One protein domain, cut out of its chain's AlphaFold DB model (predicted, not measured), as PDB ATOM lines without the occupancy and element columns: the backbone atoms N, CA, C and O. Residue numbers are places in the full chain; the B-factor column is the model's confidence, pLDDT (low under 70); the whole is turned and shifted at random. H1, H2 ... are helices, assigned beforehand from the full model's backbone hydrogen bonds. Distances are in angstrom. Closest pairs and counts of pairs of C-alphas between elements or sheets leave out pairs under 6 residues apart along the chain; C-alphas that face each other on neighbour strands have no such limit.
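This is residues 4 to 67 of the 68 residues of the protein "Addiction module protein" of Clostridiaceae bacterium (UniProt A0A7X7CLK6). Picture an open, stretched-out string of helices: H2 and H3, the two longer ones, follow each other along the longest axis, with no packed core. At one end the short H1 folds back beside H2; at the other, residues 56 to 67, with the small H4, stick out to the side of H3. The printed part has 64 residues with four named helices, in the order H1, H2, H3, H4, and no named strand; the class is all helix. The whole is extended, with a radius of gyration of the C-alphas of 21.3 A, and its outline is elongated, spanning 58 by 32 by 18 A.

Find C-alpha 4 at (-32.290, -28.400, 139.175), where H1 begins; it runs over residues 4 to 11. After residues 12 and 13, look for H2 at residues 14 to 28, starting from C-alpha 14 at (-35.090, -45.995, 145.083) and measuring 21.0 A from first to last C-alpha. Residues 29 to 32 lead to H3, residues 33 to 51, the longest helix with 19 residues and 26.9 A. Residues 52 to 59 then lead to H4, residues 60 to 66, 10.5 A long, which ends at C-alpha 66, at (-8.166, -52.204, 111.956).

Start with H1 and H2, which are close but not clearly touching: their closest C-alphas, those of Leu 9 and Lys 17, are 7.0 A apart. They run opposite ways at a shallow tilt of 34 degrees, only just short of steep. Go on to H2 and H3, which are apart, though a tight link of 4 residues joins them. H3 and H4 are apart as well, joined by a short link of 8 residues. H1 is apart from H3 and from H4, and H2 is apart from H4. On the backbone, every O i to N i+4 pair in H1, H2 and H3 is within hydrogen-bond range; in H4 1 of 3 such pairs is, beside 3 of 4 O i to N i+3 pairs.

Look at Asn 13 and Gly 53 for the two C-alphas farthest apart, 58.2 A. Residues 21 to 45 stand free, of which 21 to 28 belong to H2 and 33 to 45 to H3. The printed part has no cut, and no link is long. In the B-factor column you will find a mean pLDDT of 92.7 for the printed part of this model, and no printed residue is under 70.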
ATOM      1  N   GLN A   4     -30.938 -28.092 138.711       83.88
ATOM      2  CA  GLN A   4     -32.290 -28.400 139.175       83.88
ATOM      3  C   GLN A   4     -32.594 -29.895 139.039       83.88
ATOM      4  O   GLN A   4     -33.046 -30.528 139.985       83.88
ATOM      5  N   PHE A   5     -32.247 -30.478 137.890       84.31
ATOM      6  CA  PHE A   5     -32.450 -31.901 137.615       84.31
ATOM      7  C   PHE A   5     -31.737 -32.793 138.641       84.31
ATOM      8  O   PHE A   5     -32.307 -33.754 139.149       84.31
ATOM      9  N   LYS A   6     -30.505 -32.426 139.020       85.31
ATOM     10  CA  LYS A   6     -29.746 -33.158 140.040       85.31
ATOM     11  C   LYS A   6     -30.421 -33.110 141.414       85.31
ATOM     12  O   LYS A   6     -30.411 -34.111 142.118       85.31
ATOM     13  N   GLN A   7     -30.981 -31.963 141.799       88.12
ATOM     14  CA  GLN A   7     -31.673 -31.821 143.083       88.12
ATOM     15  C   GLN A   7     -32.948 -32.663 143.129       88.12
ATOM     16  O   GLN A   7     -33.183 -33.327 144.135       88.12
ATOM     17  N   THR A   8     -33.706 -32.712 142.033       86.31
ATOM     18  CA  THR A   8     -34.895 -33.564 141.917       86.31
ATOM     19  C   THR A   8     -34.546 -35.046 142.054       86.31
ATOM     20  O   THR A   8     -35.168 -35.731 142.855       86.31
ATOM     21  N   LEU A   9     -33.502 -35.538 141.374       87.25
ATOM     22  CA  LEU A   9     -33.098 -36.952 141.461       87.25
ATOM     23  C   LEU A   9     -32.650 -37.387 142.867       87.25
ATOM     24  O   LEU A   9     -32.820 -38.545 143.236       87.25
ATOM     25  N   VAL A  10     -32.057 -36.477 143.645       90.38
ATOM     26  CA  VAL A  10     -31.604 -36.762 145.020       90.38
ATOM     27  C   VAL A  10     -32.780 -36.864 146.000       90.38
ATOM     28  O   VAL A  10     -32.635 -37.497 147.040       90.38
ATOM     29  N   GLN A  11     -33.932 -36.269 145.677       93.56
ATOM     30  CA  GLN A  11     -35.140 -36.322 146.509       93.56
ATOM     31  C   GLN A  11     -35.987 -37.582 146.277       93.56
ATOM     32  O   GLN A  11     -36.846 -37.873 147.103       93.56
ATOM     33  N   LEU A  12     -35.741 -38.320 145.190       94.94
ATOM     34  CA  LEU A  12     -36.462 -39.551 144.867       94.94
ATOM     35  C   LEU A  12     -36.021 -40.712 145.769       94.94
ATOM     36  O   LEU A  12     -34.835 -40.861 146.092       94.94
ATOM     37  N   ASN A  13     -36.963 -41.579 146.121       95.56
ATOM     38  CA  ASN A  13     -36.664 -42.883 146.699       95.56
ATOM     39  C   ASN A  13     -36.165 -43.868 145.620       95.56
ATOM     40  O   ASN A  13     -36.125 -43.550 144.433       95.56
ATOM     41  N   ASP A  14     -35.731 -45.063 146.020       94.75
ATOM     42  CA  ASP A  14     -35.090 -45.995 145.083       94.75
ATOM     43  C   ASP A  14     -36.044 -46.551 144.015       94.75
ATOM     44  O   ASP A  14     -35.611 -46.756 142.884       94.75
ATOM     45  N   ILE A  15     -37.334 -46.717 144.326       96.12
ATOM     46  CA  ILE A  15     -38.350 -47.137 143.347       96.12
ATOM     47  C   ILE A  15     -38.577 -46.012 142.332       96.12
ATOM     48  O   ILE A  15     -38.481 -46.233 141.129       96.12
ATOM     49  N   GLU A  16     -38.763 -44.781 142.807       95.06
ATOM     50  CA  GLU A  16     -38.966 -43.607 141.948       95.06
ATOM     51  C   GLU A  16     -37.757 -43.327 141.042       95.06
ATOM     52  O   GLU A  16     -37.908 -42.862 139.912       95.06
ATOM     53  N   LYS A  17     -36.533 -43.616 141.504       93.06
ATOM     54  CA  LYS A  17     -35.334 -43.520 140.657       93.06
ATOM     55  C   LYS A  17     -35.358 -44.533 139.520       93.06
ATOM     56  O   LYS A  17     -34.944 -44.184 138.416       93.06
ATOM     57  N   ILE A  18     -35.800 -45.764 139.781       94.81
ATOM     58  CA  ILE A  18     -35.922 -46.803 138.752       94.81
ATOM     59  C   ILE A  18     -36.956 -46.365 137.712       94.81
ATOM     60  O   ILE A  18     -36.628 -46.307 136.529       94.81
ATOM     61  N   GLU A  19     -38.139 -45.934 138.151       94.88
ATOM     62  CA  GLU A  19     -39.193 -45.423 137.263       94.88
ATOM     63  C   GLU A  19     -38.718 -44.213 136.438       94.88
ATOM     64  O   GLU A  19     -38.985 -44.113 135.240       94.88
ATOM     65  N   ALA A  20     -37.952 -43.301 137.047       92.62
ATOM     66  CA  ALA A  20     -37.378 -42.158 136.342       92.62
ATOM     67  C   ALA A  20     -36.375 -42.585 135.257       92.62
ATOM     68  O   ALA A  20     -36.347 -41.984 134.183       92.62
ATOM     69  N   ILE A  21     -35.552 -43.607 135.515       92.56
ATOM     70  CA  ILE A  21     -34.615 -44.153 134.522       92.56
ATOM     71  C   ILE A  21     -35.376 -44.795 133.362       92.56
ATOM     72  O   ILE A  21     -35.010 -44.558 132.208       92.56
ATOM     73  N   GLU A  22     -36.419 -45.574 133.642       94.12
ATOM     74  CA  GLU A  22     -37.252 -46.204 132.612       94.12
ATOM     75  C   GLU A  22     -37.912 -45.146 131.722       94.12
ATOM     76  O   GLU A  22     -37.729 -45.155 130.503       94.12
ATOM     77  N   LEU A  23     -38.557 -44.147 132.330       92.75
ATOM     78  CA  LEU A  23     -39.191 -43.049 131.603       92.75
ATOM     79  C   LEU A  23     -38.186 -42.262 130.747       92.75
ATOM     80  O   LEU A  23     -38.473 -41.920 129.598       92.75
ATOM     81  N   LEU A  24     -37.007 -41.953 131.295       90.81
ATOM     82  CA  LEU A  24     -35.958 -41.242 130.562       90.81
ATOM     83  C   LEU A  24     -35.427 -42.071 129.398       90.81
ATOM     84  O   LEU A  24     -35.201 -41.519 128.323       90.81
ATOM     85  N   SER A  25     -35.254 -43.376 129.598       91.44
ATOM     86  CA  SER A  25     -34.829 -44.293 128.543       91.44
ATOM     87  C   SER A  25     -35.844 -44.290 127.405       91.44
ATOM     88  O   SER A  25     -35.461 -44.068 126.260       91.44
ATOM     89  N   ASP A  26     -37.137 -44.397 127.709       90.38
ATOM     90  CA  ASP A  26     -38.205 -44.342 126.707       90.38
ATOM     91  C   ASP A  26     -38.293 -42.991 125.987       90.38
ATOM     92  O   ASP A  26     -38.578 -42.930 124.786       90.38
ATOM     93  N   CYS A  27     -38.045 -41.892 126.699       87.00
ATOM     94  CA  CYS A  27     -38.042 -40.556 126.105       87.00
ATOM     95  C   CYS A  27     -36.843 -40.336 125.176       87.00
ATOM     96  O   CYS A  27     -36.999 -39.718 124.124       87.00
ATOM     97  N   LEU A  28     -35.662 -40.836 125.549       86.75
ATOM     98  CA  LEU A  28     -34.421 -40.672 124.785       86.75
ATOM     99  C   LEU A  28     -34.261 -41.704 123.663       86.75
ATOM    100  O   LEU A  28     -33.468 -41.488 122.751       86.75
ATOM    101  N   ASN A  29     -35.015 -42.803 123.699       87.75
ATOM    102  CA  ASN A  29     -35.006 -43.830 122.657       87.75
ATOM    103  C   ASN A  29     -35.775 -43.413 121.388       87.75
ATOM    104  O   ASN A  29     -35.804 -44.139 120.396       87.75
ATOM    105  N   LYS A  30     -36.430 -42.248 121.394       84.88
ATOM    106  CA  LYS A  30     -37.143 -41.742 120.219       84.88
ATOM    107  C   LYS A  30     -36.189 -40.910 119.362       84.88
ATOM    108  O   LYS A  30     -35.639 -39.932 119.867       84.88
ATOM    109  N   PRO A  31     -36.002 -41.257 118.078       84.31
ATOM    110  CA  PRO A  31     -35.181 -40.454 117.188       84.31
ATOM    111  C   PRO A  31     -35.813 -39.073 116.992       84.31
ATOM    112  O   PRO A  31     -37.026 -38.951 116.800       84.31
ATOM    113  N   ASP A  32     -34.990 -38.028 117.047       90.12
ATOM    114  CA  ASP A  32     -35.429 -36.655 116.799       90.12
ATOM    115  C   ASP A  32     -35.730 -36.477 115.295       90.12
ATOM    116  O   ASP A  32     -34.823 -36.645 114.472       90.12
ATOM    117  N   PRO A  33     -36.969 -36.116 114.904       92.06
ATOM    118  CA  PRO A  33     -37.350 -36.026 113.496       92.06
ATOM    119  C   PRO A  33     -36.518 -35.039 112.668       92.06
ATOM    120  O   PRO A  33     -36.341 -35.250 111.468       92.06
ATOM    121  N   GLU A  34     -36.019 -33.957 113.265       94.88
ATOM    122  CA  GLU A  34     -35.184 -32.983 112.561       94.88
ATOM    123  C   GLU A  34     -33.767 -33.522 112.359       94.88
ATOM    124  O   GLU A  34     -33.191 -33.371 111.278       94.88
ATOM    125  N   VAL A  35     -33.228 -34.227 113.356       94.00
ATOM    126  CA  VAL A  35     -31.939 -34.917 113.229       94.00
ATOM    127  C   VAL A  35     -32.019 -36.013 112.166       94.00
ATOM    128  O   VAL A  35     -31.150 -36.077 111.296       94.00
ATOM    129  N   GLU A  36     -33.087 -36.811 112.158       95.06
ATOM    130  CA  GLU A  36     -33.319 -37.848 111.145       95.06
ATOM    131  C   GLU A  36     -33.357 -37.269 109.725       95.06
ATOM    132  O   GLU A  36     -32.711 -37.791 108.813       95.06
ATOM    133  N   LYS A  37     -34.036 -36.132 109.523       96.94
ATOM    134  CA  LYS A  37     -34.051 -35.437 108.223       96.94
ATOM    135  C   LYS A  37     -32.651 -35.008 107.787       96.94
ATOM    136  O   LYS A  37     -32.304 -35.146 106.609       96.94
ATOM    137  N   LEU A  38     -31.843 -34.481 108.707       97.50
ATOM    138  CA  LEU A  38     -30.468 -34.071 108.416       97.50
ATOM    139  C   LEU A  38     -29.582 -35.276 108.072       97.50
ATOM    140  O   LEU A  38     -28.836 -35.217 107.092       97.50
ATOM    141  N   ILE A  39     -29.709 -36.377 108.818       96.12
ATOM    142  CA  ILE A  39     -28.986 -37.629 108.564       96.12
ATOM    143  C   ILE A  39     -29.378 -38.206 107.205       96.12
ATOM    144  O   ILE A  39     -28.495 -38.568 106.425       96.12
ATOM    145  N   ALA A  40     -30.672 -38.249 106.878       97.25
ATOM    146  CA  ALA A  40     -31.155 -38.734 105.590       97.25
ATOM    147  C   ALA A  40     -30.591 -37.898 104.431       97.25
ATOM    148  O   ALA A  40     -30.062 -38.446 103.461       97.25
ATOM    149  N   LYS A  41     -30.627 -36.564 104.556       98.19
ATOM    150  CA  LYS A  41     -30.088 -35.644 103.547       98.19
ATOM    151  C   LYS A  41     -28.587 -35.841 103.326       98.19
ATOM    152  O   LYS A  41     -28.140 -35.892 102.180       98.19
ATOM    153  N   GLU A  42     -27.810 -35.945 104.400       97.50
ATOM    154  CA  GLU A  42     -26.361 -36.146 104.306       97.50
ATOM    155  C   GLU A  42     -26.016 -37.538 103.765       97.50
ATOM    156  O   GLU A  42     -25.126 -37.671 102.923       97.50
ATOM    157  N   SER A  43     -26.745 -38.570 104.185       96.88
ATOM    158  CA  SER A  43     -26.551 -39.944 103.708       96.88
ATOM    159  C   SER A  43     -26.792 -40.046 102.204       96.88
ATOM    160  O   SER A  43     -25.947 -40.563 101.472       96.88
ATOM    161  N   GLU A  44     -27.891 -39.462 101.725       97.88
ATOM    162  CA  GLU A  44     -28.223 -39.397 100.301       97.88
ATOM    163  C   GLU A  44     -27.152 -38.635  99.506       97.88
ATOM    164  O   GLU A  44     -26.712 -39.075  98.439       97.88
ATOM    165  N   LYS A  45     -26.677 -37.503 100.040       97.50
ATOM    166  CA  LYS A  45     -25.589 -36.729  99.431       97.50
ATOM    167  C   LYS A  45     -24.310 -37.563  99.316       97.50
ATOM    168  O   LYS A  45     -23.724 -37.632  98.235       97.50
ATOM    169  N   ARG A  46     -23.882 -38.217 100.401       96.25
ATOM    170  CA  ARG A  46     -22.671 -39.056 100.417       96.25
ATOM    171  C   ARG A  46     -22.777 -40.230  99.456       96.25
ATOM    172  O   ARG A  46     -21.803 -40.541  98.774       96.25
ATOM    173  N   PHE A  47     -23.948 -40.855  99.368       95.44
ATOM    174  CA  PHE A  47     -24.174 -41.960  98.445       95.44
ATOM    175  C   PHE A  47     -24.060 -41.516  96.982       95.44
ATOM    176  O   PHE A  47     -23.376 -42.170  96.191       95.44
ATOM    177  N   LYS A  48     -24.646 -40.366  96.629       97.38
ATOM    178  CA  LYS A  48     -24.501 -39.764  95.295       97.38
ATOM    179  C   LYS A  48     -23.051 -39.428  94.969       97.38
ATOM    180  O   LYS A  48     -22.574 -39.776  93.891       97.38
ATOM    181  N   ASP A  49     -22.338 -38.797  95.898       97.56
ATOM    182  CA  ASP A  49     -20.931 -38.441  95.711       97.56
ATOM    183  C   ASP A  49     -20.045 -39.697  95.559       97.56
ATOM    184  O   ASP A  49     -19.146 -39.714  94.718       97.56
ATOM    185  N   TYR A  50     -20.334 -40.780  96.290       95.81
ATOM    186  CA  TYR A  50     -19.678 -42.080  96.104       95.81
ATOM    187  C   TYR A  50     -19.950 -42.674  94.714       95.81
ATOM    188  O   TYR A  50     -19.014 -43.041  94.007       95.81
ATOM    189  N   LYS A  51     -21.219 -42.726  94.284       95.38
ATOM    190  CA  LYS A  51     -21.601 -43.248  92.960       95.38
ATOM    191  C   LYS A  51     -21.006 -42.437  91.810       95.38
ATOM    192  O   LYS A  51     -20.668 -43.011  90.782       95.38
ATOM    193  N   ALA A  52     -20.835 -41.131  92.000       96.50
ATOM    194  CA  ALA A  52     -20.166 -40.242  91.057       96.50
ATOM    195  C   ALA A  52     -18.623 -40.317  91.117       96.50
ATOM    196  O   ALA A  52     -17.955 -39.563  90.414       96.50
ATOM    197  N   GLY A  53     -18.043 -41.167  91.974       95.44
ATOM    198  CA  GLY A  53     -16.593 -41.319  92.129       95.44
ATOM    199  C   GLY A  53     -15.898 -40.167  92.865       95.44
ATOM    200  O   GLY A  53     -14.670 -40.129  92.919       95.44
ATOM    201  N   LYS A  54     -16.656 -39.232  93.452       96.12
ATOM    202  CA  LYS A  54     -16.122 -38.084  94.205       96.12
ATOM    203  C   LYS A  54     -15.625 -38.474  95.597       96.12
ATOM    204  O   LYS A  54     -14.749 -37.808  96.141       96.12
ATOM    205  N   ILE A  55     -16.175 -39.542  96.178       93.62
ATOM    206  CA  ILE A  55     -15.759 -40.102  97.471       93.62
ATOM    207  C   ILE A  55     -15.279 -41.538  97.255       93.62
ATOM    208  O   ILE A  55     -15.924 -42.317  96.557       93.62
ATOM    209  N   LYS A  56     -14.151 -41.904  97.873       90.06
ATOM    210  CA  LYS A  56     -13.587 -43.260  97.807       90.06
ATOM    211  C   LYS A  56     -14.147 -44.134  98.927       90.06
ATOM    212  O   LYS A  56     -14.237 -43.695 100.070       90.06
ATOM    213  N   SER A  57     -14.460 -45.389  98.616       90.06
ATOM    214  CA  SER A  57     -14.726 -46.416  99.627       90.06
ATOM    215  C   SER A  57     -13.427 -47.036 100.136       90.06
ATOM    216  O   SER A  57     -12.444 -47.146  99.400       90.06
ATOM    217  N   ARG A  58     -13.439 -47.522 101.380       91.50
ATOM    218  CA  ARG A  58     -12.405 -48.441 101.873       91.50
ATOM    219  C   ARG A  58     -12.702 -49.849 101.362       91.50
ATOM    220  O   ARG A  58     -13.861 -50.255 101.323       91.50
ATOM    221  N   SER A  59     -11.673 -50.596 100.971       90.94
ATOM    222  CA  SER A  59     -11.844 -52.015 100.654       90.94
ATOM    223  C   SER A  59     -12.043 -52.829 101.933       90.94
ATOM    224  O   SER A  59     -11.544 -52.462 103.000       90.94
ATOM    225  N   LEU A  60     -12.706 -53.980 101.818       89.62
ATOM    226  CA  LEU A  60     -12.888 -54.907 102.938       89.62
ATOM    227  C   LEU A  60     -11.551 -55.282 103.600       89.62
ATOM    228  O   LEU A  60     -11.436 -55.276 104.821       89.62
ATOM    229  N   SER A  61     -10.510 -55.521 102.799       93.12
ATOM    230  CA  SER A  61      -9.169 -55.843 103.298       93.12
ATOM    231  C   SER A  61      -8.547 -54.724 104.139       93.12
ATOM    232  O   SER A  61      -7.746 -55.015 105.022       93.12
ATOM    233  N   MET A  62      -8.864 -53.453 103.860       92.31
ATOM    234  CA  MET A  62      -8.410 -52.322 104.673       92.31
ATOM    235  C   MET A  62      -9.165 -52.248 105.995       92.31
ATOM    236  O   MET A  62      -8.544 -51.954 107.005       92.31
ATOM    237  N   VAL A  63     -10.473 -52.518 105.994       92.62
ATOM    238  CA  VAL A  63     -11.287 -52.503 107.219       92.62
ATOM    239  C   VAL A  63     -10.840 -53.614 108.167       92.62
ATOM    240  O   VAL A  63     -10.600 -53.358 109.337       92.62
ATOM    241  N   LEU A  64     -10.628 -54.829 107.652       93.31
ATOM    242  CA  LEU A  64     -10.209 -55.983 108.456       93.31
ATOM    243  C   LEU A  64      -8.819 -55.843 109.096       93.31
ATOM    244  O   LEU A  64      -8.488 -56.630 109.977       93.31
ATOM    245  N   LYS A  65      -7.987 -54.891 108.660       93.19
ATOM    246  CA  LYS A  65      -6.703 -54.603 109.319       93.19
ATOM    247  C   LYS A  65      -6.868 -53.826 110.625       93.19
ATOM    248  O   LYS A  65      -6.010 -53.971 111.482       93.19
ATOM    249  N   ASP A  66      -7.938 -53.047 110.772       91.19
ATOM    250  CA  ASP A  66      -8.166 -52.204 111.956       91.19
ATOM    251  C   ASP A  66      -8.722 -53.005 113.150       91.19
ATOM    252  O   ASP A  66      -8.699 -52.527 114.277       91.19
ATOM    253  N   PHE A  67      -9.226 -54.219 112.901       88.31
ATOM    254  CA  PHE A  67      -9.816 -55.117 113.904       88.31
ATOM    255  C   PHE A  67      -8.904 -56.309 114.248       88.31
ATOM    256  O   PHE A  67      -9.394 -57.352 114.685       88.31
TER     257      PHE A  67